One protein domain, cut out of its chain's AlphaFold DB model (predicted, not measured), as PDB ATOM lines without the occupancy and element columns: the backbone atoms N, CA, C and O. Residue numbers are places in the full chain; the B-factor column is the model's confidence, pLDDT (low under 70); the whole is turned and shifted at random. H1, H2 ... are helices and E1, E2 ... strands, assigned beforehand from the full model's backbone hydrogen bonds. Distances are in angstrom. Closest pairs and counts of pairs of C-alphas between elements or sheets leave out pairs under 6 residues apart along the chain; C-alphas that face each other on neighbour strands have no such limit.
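Overview. This is residues 4 to 95 of the 259 residues of an uncharacterized protein of Actinomadura sp. KC216 (UniProt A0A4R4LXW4). What is the main picture? A two-stranded antiparallel hairpin, E1 and E2, and the long helix H1 make two sides of a small body, with the short helices H2 and H4 in its middle and H3 at its rim. Two loop stretches, residues 24 to 39 and 80 to 95, lie mostly away from H3. What is it made of? The printed part has 92 residues, in the order H1 H2 H3 H4 E1 E2, of mixed class, helices and strands. It is compact, with a radius of gyration of the C-alphas of 13.1 A, and spans 40 by 33 by 22 A.

Arrangement. How do the strands pair? E1, residues 65 to 69, and E2, residues 75 to 79, are an antiparallel hairpin at 156 degrees, with N 67 and O 78 within hydrogen-bond range at 2.9 A. What is near E1? H2, residues 40 to 43, has its closest C-alpha to E1 at Leu 40, 5.1 A from that of Ala 66. What meets H1? H1, residues 4 to 23, touches H4, residues 58 to 61, with residues 10 to 17 alone; the closest C-alphas, of Ala 14 and Pro 60, are 4.5 A apart. H3, residues 46 to 53, and H4 touch only at the corner, only just, with 3 pairs of C-alphas within 8 A, the closest being Ala 52 and Met 58 at 4.6 A. How are the helix backbones? In H1 and H3 every O i to N i+4 pair is within hydrogen-bond range; H2 and H4 are too short for one.

Along the chain. Where do the strands run? E1 is 13.6 A long and E2 12.8 A, ending at C-alpha 79 (-34.353, -49.364, -13.488). Where are the helices? H1, 29.3 A, begins at C-alpha 4 (-47.874, -60.487, 4.814); H3 is 10.7 A.

Size, cuts and confidence. Which links are long? H1 to H2, 16 residues, is long, and the printed part has no cut. Where is confidence low? Residues 56 to 59 are under 70.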
ATOM      1  N   GLU A   4     -47.262 -61.730   4.333       71.69
ATOM      2  CA  GLU A   4     -47.874 -60.487   4.814       71.69
ATOM      3  C   GLU A   4     -46.833 -59.405   5.146       71.69
ATOM      4  O   GLU A   4     -46.977 -58.252   4.738       71.69
ATOM      5  N   THR A   5     -45.717 -59.777   5.791       79.19
ATOM      6  CA  THR A   5     -44.602 -58.846   6.045       79.19
ATOM      7  C   THR A   5     -43.975 -58.340   4.743       79.19
ATOM      8  O   THR A   5     -43.614 -57.167   4.641       79.19
ATOM      9  N   VAL A   6     -43.836 -59.216   3.743       75.19
ATOM     10  CA  VAL A   6     -43.284 -58.851   2.430       75.19
ATOM     11  C   VAL A   6     -44.204 -57.859   1.716       75.19
ATOM     12  O   VAL A   6     -43.728 -56.819   1.261       75.19
ATOM     13  N   ILE A   7     -45.510 -58.131   1.683       76.06
ATOM     14  CA  ILE A   7     -46.517 -57.258   1.060       76.06
ATOM     15  C   ILE A   7     -46.553 -55.887   1.746       76.06
ATOM     16  O   ILE A   7     -46.518 -54.860   1.067       76.06
ATOM     17  N   GLY A   8     -46.555 -55.852   3.083       80.56
ATOM     18  CA  GLY A   8     -46.530 -54.597   3.838       80.56
ATOM     19  C   GLY A   8     -45.302 -53.739   3.513       80.56
ATOM     20  O   GLY A   8     -45.425 -52.528   3.321       80.56
ATOM     21  N   ARG A   9     -44.128 -54.368   3.371       81.31
ATOM     22  CA  ARG A   9     -42.883 -53.681   2.995       81.31
ATOM     23  C   ARG A   9     -42.935 -53.127   1.568       81.31
ATOM     24  O   ARG A   9     -42.554 -51.982   1.357       81.31
ATOM     25  N   VAL A  10     -43.430 -53.917   0.617       80.25
ATOM     26  CA  VAL A  10     -43.645 -53.526  -0.790       80.25
ATOM     27  C   VAL A  10     -44.568 -52.302  -0.878       80.25
ATOM     28  O   VAL A  10     -44.220 -51.316  -1.530       80.25
ATOM     29  N   ALA A  11     -45.699 -52.319  -0.166       81.31
ATOM     30  CA  ALA A  11     -46.657 -51.213  -0.150       81.31
ATOM     31  C   ALA A  11     -46.086 -49.935   0.491       81.31
ATOM     32  O   ALA A  11     -46.290 -48.833  -0.021       81.31
ATOM     33  N   GLU A  12     -45.346 -50.068   1.593       84.50
ATOM     34  CA  GLU A  12     -44.693 -48.933   2.249       84.50
ATOM     35  C   GLU A  12     -43.614 -48.296   1.364       84.50
ATOM     36  O   GLU A  12     -43.545 -47.070   1.261       84.50
ATOM     37  N   THR A  13     -42.812 -49.109   0.670       85.06
ATOM     38  CA  THR A  13     -41.845 -48.616  -0.319       85.06
ATOM     39  C   THR A  13     -42.533 -47.808  -1.415       85.06
ATOM     40  O   THR A  13     -42.077 -46.705  -1.718       85.06
ATOM     41  N   ALA A  14     -43.652 -48.296  -1.964       84.44
ATOM     42  CA  ALA A  14     -44.407 -47.564  -2.979       84.44
ATOM     43  C   ALA A  14     -44.880 -46.193  -2.461       84.44
ATOM     44  O   ALA A  14     -44.599 -45.179  -3.096       84.44
ATOM     45  N   ARG A  15     -45.498 -46.128  -1.270       86.12
ATOM     46  CA  ARG A  15     -45.950 -44.854  -0.667       86.12
ATOM     47  C   ARG A  15     -44.821 -43.837  -0.501       86.12
ATOM     48  O   ARG A  15     -44.997 -42.659  -0.807       86.12
ATOM     49  N   ARG A  16     -43.653 -44.282  -0.031       87.81
ATOM     50  CA  ARG A  16     -42.490 -43.400   0.155       87.81
ATOM     51  C   ARG A  16     -41.956 -42.862  -1.166       87.81
ATOM     52  O   ARG A  16     -41.601 -41.687  -1.234       87.81
ATOM     53  N   LEU A  17     -41.903 -43.705  -2.196       89.12
ATOM     54  CA  LEU A  17     -41.453 -43.293  -3.522       89.12
ATOM     55  C   LEU A  17     -42.450 -42.333  -4.184       89.12
ATOM     56  O   LEU A  17     -42.010 -41.346  -4.763       89.12
ATOM     57  N   VAL A  18     -43.762 -42.540  -4.023       90.12
ATOM     58  CA  VAL A  18     -44.790 -41.577  -4.469       90.12
ATOM     59  C   VAL A  18     -44.529 -40.195  -3.865       90.12
ATOM     60  O   VAL A  18     -44.308 -39.237  -4.603       90.12
ATOM     61  N   GLY A  19     -44.431 -40.100  -2.535       89.56
ATOM     62  CA  GLY A  19     -44.170 -38.818  -1.874       89.56
ATOM     63  C   GLY A  19     -42.820 -38.197  -2.257       89.56
ATOM     64  O   GLY A  19     -42.677 -36.975  -2.289       89.56
ATOM     65  N   TYR A  20     -41.809 -39.017  -2.561       90.31
ATOM     66  CA  TYR A  20     -40.535 -38.530  -3.087       90.31
ATOM     67  C   TYR A  20     -40.696 -37.862  -4.457       90.31
ATOM     68  O   TYR A  20     -40.167 -36.767  -4.654       90.31
ATOM     69  N   TRP A  21     -41.443 -38.469  -5.380       92.25
ATOM     70  CA  TRP A  21     -41.665 -37.904  -6.713       92.25
ATOM     71  C   TRP A  21     -42.564 -36.670  -6.705       92.25
ATOM     72  O   TRP A  21     -42.290 -35.737  -7.456       92.25
ATOM     73  N   GLU A  22     -43.546 -36.595  -5.804       91.69
ATOM     74  CA  GLU A  22     -44.346 -35.378  -5.587       91.69
ATOM     75  C   GLU A  22     -43.470 -34.171  -5.213       91.69
ATOM     76  O   GLU A  22     -43.707 -33.056  -5.677       91.69
ATOM     77  N   ARG A  23     -42.409 -34.392  -4.421       91.81
ATOM     78  CA  ARG A  23     -41.421 -33.351  -4.079       91.81
ATOM     79  C   ARG A  23     -40.392 -33.094  -5.182       91.81
ATOM     80  O   ARG A  23     -39.711 -32.074  -5.142       91.81
ATOM     81  N   ASN A  24     -40.272 -33.995  -6.159       90.25
ATOM     82  CA  ASN A  24     -39.276 -33.945  -7.232       90.25
ATOM     83  C   ASN A  24     -39.922 -34.098  -8.631       90.25
ATOM     84  O   ASN A  24     -39.514 -34.970  -9.407       90.25
ATOM     85  N   PRO A  25     -40.888 -33.237  -9.019       90.25
ATOM     86  CA  PRO A  25     -41.656 -33.397 -10.263       90.25
ATOM     87  C   PRO A  25     -40.803 -33.237 -11.535       90.25
ATOM     88  O   PRO A  25     -41.180 -33.669 -12.624       90.25
ATOM     89  N   GLY A  26     -39.621 -32.622 -11.419       88.62
ATOM     90  CA  GLY A  26     -38.643 -32.475 -12.502       88.62
ATOM     91  C   GLY A  26     -37.768 -33.710 -12.752       88.62
ATOM     92  O   GLY A  26     -36.959 -33.693 -13.682       88.62
ATOM     93  N   GLY A  27     -37.929 -34.774 -11.962       91.31
ATOM     94  CA  GLY A  27     -37.003 -35.899 -11.953       91.31
ATOM     95  C   GLY A  27     -35.724 -35.585 -11.175       91.31
ATOM     96  O   GLY A  27     -35.536 -34.482 -10.660       91.31
ATOM     97  N   VAL A  28     -34.823 -36.563 -11.099       90.38
ATOM     98  CA  VAL A  28     -33.608 -36.485 -10.272       90.38
ATOM     99  C   VAL A  28     -32.384 -36.636 -11.158       90.38
ATOM    100  O   VAL A  28     -32.260 -37.606 -11.904       90.38
ATOM    101  N   ARG A  29     -31.459 -35.675 -11.096       90.56
ATOM    102  CA  ARG A  29     -30.186 -35.750 -11.823       90.56
ATOM    103  C   ARG A  29     -29.114 -36.308 -10.907       90.56
ATOM    104  O   ARG A  29     -28.831 -35.720  -9.869       90.56
ATOM    105  N   LEU A  30     -28.506 -37.411 -11.324       87.94
ATOM    106  CA  LEU A  30     -27.353 -37.986 -10.645       87.94
ATOM    107  C   LEU A  30     -26.069 -37.601 -11.399       87.94
ATOM    108  O   LEU A  30     -26.080 -37.588 -12.635       87.94
ATOM    109  N   PRO A  31     -24.959 -37.298 -10.699       87.12
ATOM    110  CA  PRO A  31     -23.675 -37.025 -11.339       87.12
ATOM    111  C   PRO A  31     -23.265 -38.136 -12.316       87.12
ATOM    112  O   PRO A  31     -23.411 -39.320 -12.021       87.12
ATOM    113  N   GLY A  32     -22.760 -37.753 -13.492       86.19
ATOM    114  CA  GLY A  32     -22.345 -38.692 -14.543       86.19
ATOM    115  C   GLY A  32     -23.460 -39.159 -15.490       86.19
ATOM    116  O   GLY A  32     -23.163 -39.856 -16.459       86.19
ATOM    117  N   TRP A  33     -24.714 -38.745 -15.274       87.31
ATOM    118  CA  TRP A  33     -25.848 -39.092 -16.139       87.31
ATOM    119  C   TRP A  33     -26.334 -37.890 -16.952       87.31
ATOM    120  O   TRP A  33     -26.505 -36.787 -16.437       87.31
ATOM    121  N   HIS A  34     -26.575 -38.108 -18.245       84.81
ATOM    122  CA  HIS A  34     -26.965 -37.057 -19.193       84.81
ATOM    123  C   HIS A  34     -28.463 -36.705 -19.130       84.81
ATOM    124  O   HIS A  34     -28.861 -35.602 -19.507       84.81
ATOM    125  N   ALA A  35     -29.293 -37.617 -18.625       87.44
ATOM    126  CA  ALA A  35     -30.735 -37.451 -18.490       87.44
ATOM    127  C   ALA A  35     -31.165 -37.572 -17.017       87.44
ATOM    128  O   ALA A  35     -30.516 -38.285 -16.247       87.44
ATOM    129  N   PRO A  36     -32.232 -36.866 -16.600       91.69
ATOM    130  CA  PRO A  36     -32.796 -37.046 -15.270       91.69
ATOM    131  C   PRO A  36     -33.500 -38.401 -15.172       91.69
ATOM    132  O   PRO A  36     -34.217 -38.799 -16.090       91.69
ATOM    133  N   PHE A  37     -33.349 -39.065 -14.030       93.56
ATOM    134  CA  PHE A  37     -34.160 -40.221 -13.678       93.56
ATOM    135  C   PHE A  37     -35.603 -39.785 -13.415       93.56
ATOM    136  O   PHE A  37     -35.855 -38.721 -12.837       93.56
ATOM    137  N   ARG A  38     -36.539 -40.633 -13.829       94.12
ATOM    138  CA  ARG A  38     -37.989 -40.465 -13.668       94.12
ATOM    139  C   ARG A  38     -38.586 -41.705 -12.998       94.12
ATOM    140  O   ARG A  38     -37.924 -42.744 -13.025       94.12
ATOM    141  N   PRO A  39     -39.796 -41.639 -12.423       93.25
ATOM    142  CA  PRO A  39     -40.546 -42.848 -12.102       93.25
ATOM    143  C   PRO A  39     -40.601 -43.776 -13.323       93.25
ATOM    144  O   PRO A  39     -40.837 -43.313 -14.439       93.25
ATOM    145  N   LEU A  40     -40.404 -45.082 -13.133       91.94
ATOM    146  CA  LEU A  40     -40.564 -46.076 -14.200       91.94
ATOM    147  C   LEU A  40     -41.918 -45.946 -14.918       91.94
ATOM    148  O   LEU A  40     -41.968 -46.080 -16.138       91.94
ATOM    149  N   GLY A  41     -42.994 -45.666 -14.178       90.69
ATOM    150  CA  GLY A  41     -44.338 -45.496 -14.731       90.69
ATOM    151  C   GLY A  41     -44.416 -44.423 -15.816       90.69
ATOM    152  O   GLY A  41     -45.066 -44.648 -16.831       90.69
ATOM    153  N   ASP A  42     -43.667 -43.328 -15.674       92.81
ATOM    154  CA  ASP A  42     -43.625 -42.234 -16.656       92.81
ATOM    155  C   ASP A  42     -42.971 -42.655 -17.984       92.81
ATOM    156  O   ASP A  42     -43.154 -42.007 -19.015       92.81
ATOM    157  N   LEU A  43     -42.162 -43.718 -17.962       92.12
ATOM    158  CA  LEU A  43     -41.396 -44.200 -19.115       92.12
ATOM    159  C   LEU A  43     -42.062 -45.393 -19.814       92.12
ATOM    160  O   LEU A  43     -41.688 -45.747 -20.941       92.12
ATOM    161  N   LEU A  44     -43.032 -46.019 -19.147       91.25
ATOM    162  CA  LEU A  44     -43.769 -47.174 -19.634       91.25
ATOM    163  C   LEU A  44     -44.936 -46.762 -20.552       91.25
ATOM    164  O   LEU A  44     -45.576 -45.736 -20.334       91.25
ATOM    165  N   PRO A  45     -45.277 -47.577 -21.567       90.62
ATOM    166  CA  PRO A  45     -46.546 -47.438 -22.274       90.62
ATOM    167  C   PRO A  45     -47.740 -47.561 -21.315       90.62
ATOM    168  O   PRO A  45     -47.688 -48.335 -20.363       90.62
ATOM    169  N   ALA A  46     -48.859 -46.890 -21.607       90.31
ATOM    170  CA  ALA A  46     -50.040 -46.878 -20.728       90.31
ATOM    171  C   ALA A  46     -50.531 -48.285 -20.326       90.31
ATOM    172  O   ALA A  46     -50.838 -48.535 -19.166       90.31
ATOM    173  N   ARG A  47     -50.522 -49.242 -21.265       88.56
ATOM    174  CA  ARG A  47     -50.887 -50.645 -20.997       88.56
ATOM    175  C   ARG A  47     -49.941 -51.357 -20.022       88.56
ATOM    176  O   ARG A  47     -50.355 -52.281 -19.330       88.56
ATOM    177  N   ASP A  48     -48.665 -50.975 -20.013       87.56
ATOM    178  CA  ASP A  48     -47.661 -51.530 -19.109       87.56
ATOM    179  C   ASP A  48     -47.833 -50.947 -17.703       87.56
ATOM    180  O   ASP A  48     -47.643 -51.674 -16.733       87.56
ATOM    181  N   VAL A  49     -48.269 -49.686 -17.595       85.94
ATOM    182  CA  VAL A  49     -48.672 -49.070 -16.322       85.94
ATOM    183  C   VAL A  49     -49.926 -49.746 -15.764       85.94
ATOM    184  O   VAL A  49     -49.899 -50.214 -14.632       85.94
ATOM    185  N   GLU A  50     -50.983 -49.910 -16.564       86.94
ATOM    186  CA  GLU A  50     -52.218 -50.585 -16.122       86.94
ATOM    187  C   GLU A  50     -51.953 -52.040 -15.692       86.94
ATOM    188  O   GLU A  50     -52.471 -52.518 -14.679       86.94
ATOM    189  N   PHE A  51     -51.112 -52.759 -16.443       84.62
ATOM    190  CA  PHE A  51     -50.657 -54.093 -16.054       84.62
ATOM    191  C   PHE A  51     -49.894 -54.062 -14.730       84.62
ATOM    192  O   PHE A  51     -50.110 -54.917 -13.871       84.62
ATOM    193  N   ALA A  52     -49.009 -53.083 -14.567       81.19
ATOM    194  CA  ALA A  52     -48.200 -52.943 -13.377       81.19
ATOM    195  C   ALA A  52     -49.028 -52.628 -12.126       81.19
ATOM    196  O   ALA A  52     -48.765 -53.199 -11.074       81.19
ATOM    197  N   GLU A  53     -50.058 -51.794 -12.238       79.38
ATOM    198  CA  GLU A  53     -50.994 -51.494 -11.146       79.38
ATOM    199  C   GLU A  53     -51.750 -52.738 -10.663       79.38
ATOM    200  O   GLU A  53     -52.058 -52.872  -9.478       79.38
ATOM    201  N   ARG A  54     -52.005 -53.685 -11.572       78.06
ATOM    202  CA  ARG A  54     -52.668 -54.967 -11.281       78.06
ATOM    203  C   ARG A  54     -51.697 -56.076 -10.882       78.06
ATOM    204  O   ARG A  54     -52.139 -57.158 -10.500       78.06
ATOM    205  N   ASN A  55     -50.392 -55.825 -10.963       71.50
ATOM    206  CA  ASN A  55     -49.342 -56.779 -10.644       71.50
ATOM    207  C   ASN A  55     -48.509 -56.259  -9.460       71.50
ATOM    208  O   ASN A  55     -47.649 -55.396  -9.646       71.50
ATOM    209  N   PRO A  56     -48.686 -56.817  -8.248       62.75
ATOM    210  CA  PRO A  56     -47.997 -56.358  -7.043       62.75
ATOM    211  C   PRO A  56     -46.464 -56.269  -7.143       62.75
ATOM    212  O   PRO A  56     -45.869 -55.542  -6.352       62.75
ATOM    213  N   GLN A  57     -45.810 -56.965  -8.090       63.19
ATOM    214  CA  GLN A  57     -44.379 -56.769  -8.377       63.19
ATOM    215  C   GLN A  57     -44.056 -55.389  -8.902       63.19
ATOM    216  O   GLN A  57     -43.047 -54.783  -8.537       63.19
ATOM    217  N   MET A  58     -44.868 -54.953  -9.846       66.12
ATOM    218  CA  MET A  58     -44.570 -53.781 -10.625       66.12
ATOM    219  C   MET A  58     -45.022 -52.525  -9.893       66.12
ATOM    220  O   MET A  58     -44.419 -51.487 -10.112       66.12
ATOM    221  N   VAL A  59     -45.990 -52.612  -8.969       69.06
ATOM    222  CA  VAL A  59     -46.494 -51.445  -8.225       69.06
ATOM    223  C   VAL A  59     -45.376 -50.640  -7.544       69.06
ATOM    224  O   VAL A  59     -45.311 -49.439  -7.793       69.06
ATOM    225  N   PRO A  60     -44.449 -51.215  -6.747       73.25
ATOM    226  CA  PRO A  60     -43.315 -50.431  -6.258       73.25
ATOM    227  C   PRO A  60     -42.354 -50.046  -7.377       73.25
ATOM    228  O   PRO A  60     -41.848 -48.929  -7.362       73.25
ATOM    229  N   LEU A  61     -42.111 -50.940  -8.345       79.12
ATOM    230  CA  LEU A  61     -41.192 -50.680  -9.456       79.12
ATOM    231  C   LEU A  61     -41.623 -49.478 -10.297       79.12
ATOM    232  O   LEU A  61     -40.739 -48.767 -10.759       79.12
ATOM    233  N   LEU A  62     -42.927 -49.202 -10.448       84.75
ATOM    234  CA  LEU A  62     -43.465 -48.022 -11.142       84.75
ATOM    235  C   LEU A  62     -42.874 -46.718 -10.604       84.75
ATOM    236  O   LEU A  62     -42.729 -45.750 -11.346       84.75
ATOM    237  N   TRP A  63     -42.487 -46.713  -9.334       89.06
ATOM    238  CA  TRP A  63     -41.928 -45.551  -8.666       89.06
ATOM    239  C   TRP A  63     -40.413 -45.644  -8.486       89.06
ATOM    240  O   TRP A  63     -39.822 -44.760  -7.868       89.06
ATOM    241  N   TYR A  64     -39.748 -46.680  -9.003       91.00
ATOM    242  CA  TYR A  64     -38.289 -46.721  -8.983       91.00
ATOM    243  C   TYR A  64     -37.735 -45.708  -9.989       91.00
ATOM    244  O   TYR A  64     -38.307 -45.555 -11.073       91.00
ATOM    245  N   PRO A  65     -36.624 -45.024  -9.661       92.12
ATOM    246  CA  PRO A  65     -35.937 -44.173 -10.615       92.12
ATOM    247  C   PRO A  65     -35.494 -45.006 -11.811       92.12
ATOM    248  O   PRO A  65     -34.863 -46.050 -11.660       92.12
ATOM    249  N   ALA A  66     -35.810 -44.537 -13.005       94.06
ATOM    250  CA  ALA A  66     -35.496 -45.216 -14.240       94.06
ATOM    251  C   ALA A  66     -35.055 -44.226 -15.318       94.06
ATOM    252  O   ALA A  66     -35.307 -43.018 -15.241       94.06
ATOM    253  N   LEU A  67     -34.383 -44.767 -16.331       93.12
ATOM    254  CA  LEU A  67     -33.947 -44.050 -17.520       93.12
ATOM    255  C   LEU A  67     -34.329 -44.837 -18.763       93.12
ATOM    256  O   LEU A  67     -34.108 -46.041 -18.838       93.12
ATOM    257  N   SER A  68     -34.865 -44.139 -19.759       91.75
ATOM    258  CA  SER A  68     -35.117 -44.716 -21.073       91.75
ATOM    259  C   SER A  68     -33.918 -44.460 -21.979       91.75
ATOM    260  O   SER A  68     -33.463 -43.324 -22.110       91.75
ATOM    261  N   THR A  69     -33.436 -45.506 -22.636       86.06
ATOM    262  CA  THR A  69     -32.362 -45.457 -23.627       86.06
ATOM    263  C   THR A  69     -32.748 -46.232 -24.890       86.06
ATOM    264  O   THR A  69     -33.654 -47.070 -24.894       86.06
ATOM    265  N   GLY A  70     -32.054 -45.943 -25.993       79.81
ATOM    266  CA  GLY A  70     -32.294 -46.585 -27.286       79.81
ATOM    267  C   GLY A  70     -33.452 -45.974 -28.092       79.81
ATOM    268  O   GLY A  70     -34.135 -45.066 -27.622       79.81
ATOM    269  N   PRO A  71     -33.642 -46.434 -29.341       77.44
ATOM    270  CA  PRO A  71     -34.716 -45.964 -30.213       77.44
ATOM    271  C   PRO A  71     -36.074 -46.544 -29.790       77.44
ATOM    272  O   PRO A  71     -36.132 -47.622 -29.203       77.44
ATOM    273  N   ASP A  72     -37.176 -45.896 -30.175       76.25
ATOM    274  CA  ASP A  72     -38.540 -46.323 -29.814       76.25
ATOM    275  C   ASP A  72     -38.893 -47.755 -30.234       76.25
ATOM    276  O   ASP A  72     -39.631 -48.446 -29.538       76.25
ATOM    277  N   THR A  73     -38.330 -48.238 -31.343       76.25
ATOM    278  CA  THR A  73     -38.546 -49.603 -31.854       76.25
ATOM    279  C   THR A  73     -37.861 -50.688 -31.021       76.25
ATOM    280  O   THR A  73     -38.142 -51.875 -31.194       76.25
ATOM    281  N   ARG A  74     -36.931 -50.301 -30.144       82.00
ATOM    282  CA  ARG A  74     -36.168 -51.193 -29.268       82.00
ATOM    283  C   ARG A  74     -35.786 -50.437 -28.000       82.00
ATOM    284  O   ARG A  74     -34.604 -50.277 -27.679       82.00
ATOM    285  N   ARG A  75     -36.814 -49.941 -27.316       89.56
ATOM    286  CA  ARG A  75     -36.652 -49.127 -26.119       89.56
ATOM    287  C   ARG A  75     -36.115 -49.996 -24.987       89.56
ATOM    288  O   ARG A  75     -36.589 -51.111 -24.753       89.56
ATOM    289  N   VAL A  76     -35.123 -49.481 -24.281       91.06
ATOM    290  CA  VAL A  76     -34.599 -50.078 -23.056       91.06
ATOM    291  C   VAL A  76     -34.926 -49.128 -21.922       91.06
ATOM    292  O   VAL A  76     -34.653 -47.938 -22.027       91.06
ATOM    293  N   ILE A  77     -35.519 -49.641 -20.851       92.69
ATOM    294  CA  ILE A  77     -35.710 -48.864 -19.632       92.69
ATOM    295  C   ILE A  77     -34.866 -49.513 -18.543       92.69
ATOM    296  O   ILE A  77     -35.105 -50.654 -18.137       92.69
ATOM    297  N   ASP A  78     -33.852 -48.772 -18.117       91.69
ATOM    298  CA  ASP A  78     -32.940 -49.155 -17.056       91.69
ATOM    299  C   ASP A  78     -33.504 -48.677 -15.713       91.69
ATOM    300  O   ASP A  78     -33.640 -47.476 -15.477       91.69
ATOM    301  N   VAL A  79     -33.829 -49.621 -14.833       91.00
ATOM    302  CA  VAL A  79     -34.353 -49.364 -13.488       91.00
ATOM    303  C   VAL A  79     -33.194 -49.307 -12.500       91.00
ATOM    304  O   VAL A  79     -32.408 -50.250 -12.391       91.00
ATOM    305  N   LEU A  80     -33.082 -48.212 -11.758       89.69
ATOM    306  CA  LEU A  80     -32.084 -48.038 -10.711       89.69
ATOM    307  C   LEU A  80     -32.590 -48.681  -9.417       89.69
ATOM    308  O   LEU A  80     -33.605 -48.266  -8.866       89.69
ATOM    309  N   ASP A  81     -31.881 -49.688  -8.911       83.25
ATOM    310  CA  ASP A  81     -32.302 -50.462  -7.735       83.25
ATOM    311  C   ASP A  81     -32.061 -49.755  -6.392       83.25
ATOM    312  O   ASP A  81     -32.569 -50.210  -5.364       83.25
ATOM    313  N   HIS A  82     -31.311 -48.650  -6.387       80.56
ATOM    314  CA  HIS A  82     -31.121 -47.774  -5.233       80.56
ATOM    315  C   HIS A  82     -30.608 -46.385  -5.628       80.56
ATOM    316  O   HIS A  82     -29.750 -46.252  -6.497       80.56
ATOM    317  N   LEU A  83     -31.071 -45.355  -4.926       78.25
ATOM    318  CA  LEU A  83     -30.462 -44.029  -4.978       78.25
ATOM    319  C   LEU A  83     -29.206 -43.965  -4.089       78.25
ATOM    320  O   LEU A  83     -29.079 -44.759  -3.146       78.25
ATOM    321  N   PRO A  84     -28.282 -43.025  -4.363       76.81
ATOM    322  CA  PRO A  84     -27.192 -42.702  -3.446       76.81
ATOM    323  C   PRO A  84     -27.715 -42.355  -2.042       76.81
ATOM    324  O   PRO A  84     -28.821 -41.837  -1.896       76.81
ATOM    325  N   VAL A  85     -26.944 -42.699  -1.003       72.19
ATOM    326  CA  VAL A  85     -27.388 -42.712   0.412       72.19
ATOM    327  C   VAL A  85     -27.820 -41.332   0.927       72.19
ATOM    328  O   VAL A  85     -28.619 -41.247   1.853       72.19
ATOM    329  N   ASP A  86     -27.320 -40.265   0.314       73.25
ATOM    330  CA  ASP A  86     -27.641 -38.865   0.593       73.25
ATOM    331  C   ASP A  86     -29.005 -38.409   0.039       73.25
ATOM    332  O   ASP A  86     -29.448 -37.307   0.354       73.25
ATOM    333  N   HIS A  87     -29.713 -39.244  -0.728       74.81
ATOM    334  CA  HIS A  87     -31.095 -38.972  -1.125       74.81
ATOM    335  C   HIS A  87     -32.100 -39.566  -0.131       74.81
ATOM    336  O   HIS A  87     -32.074 -40.763   0.152       74.81
ATOM    337  N   ASP A  88     -33.089 -38.769   0.285       73.19
ATOM    338  CA  ASP A  88     -34.130 -39.162   1.253       73.19
ATOM    339  C   ASP A  88     -34.838 -40.493   0.930       73.19
ATOM    340  O   ASP A  88     -35.200 -41.260   1.825       73.19
ATOM    341  N   ALA A  89     -35.028 -40.796  -0.359       73.75
ATOM    342  CA  ALA A  89     -35.683 -42.022  -0.809       73.75
ATOM    343  C   ALA A  89     -34.782 -43.270  -0.791       73.75
ATOM    344  O   ALA A  89     -35.300 -44.383  -0.883       73.75
ATOM    345  N   ALA A  90     -33.460 -43.134  -0.630       73.56
ATOM    346  CA  ALA A  90     -32.524 -44.260  -0.686       73.56
ATOM    347  C   ALA A  90     -32.829 -45.336   0.368       73.56
ATOM    348  O   ALA A  90     -32.745 -46.530   0.084       73.56
ATOM    349  N   SER A  91     -33.257 -44.923   1.565       72.81
ATOM    350  CA  SER A  91     -33.649 -45.834   2.652       72.81
ATOM    351  C   SER A  91     -34.957 -46.595   2.384       72.81
ATOM    352  O   SER A  91     -35.198 -47.644   2.982       72.81
ATOM    353  N   ALA A  92     -35.809 -46.082   1.491       70.38
ATOM    354  CA  ALA A  92     -37.098 -46.678   1.154       70.38
ATOM    355  C   ALA A  92     -36.990 -47.774   0.085       70.38
ATOM    356  O   ALA A  92     -37.885 -48.616  -0.020       70.38
ATOM    357  N   MET A  93     -35.915 -47.767  -0.708       79.62
ATOM    358  CA  MET A  93     -35.752 -48.665  -1.847       79.62
ATOM    359  C   MET A  93     -35.359 -50.073  -1.393       79.62
ATOM    360  O   MET A  93     -34.318 -50.308  -0.774       79.62
ATOM    361  N   ILE A  94     -36.199 -51.044  -1.746       81.00
ATOM    362  CA  ILE A  94     -35.875 -52.465  -1.656       81.00
ATOM    363  C   ILE A  94     -34.861 -52.782  -2.758       81.00
ATOM    364  O   ILE A  94     -35.105 -52.540  -3.940       81.00
ATOM    365  N   ARG A  95     -33.714 -53.338  -2.371       83.62
ATOM    366  CA  ARG A  95     -32.669 -53.731  -3.321       83.62
ATOM    367  C   ARG A  95     -33.187 -54.789  -4.287       83.62
ATOM    368  O   ARG A  95     -33.990 -55.644  -3.900       83.62
TER     369      ARG A  95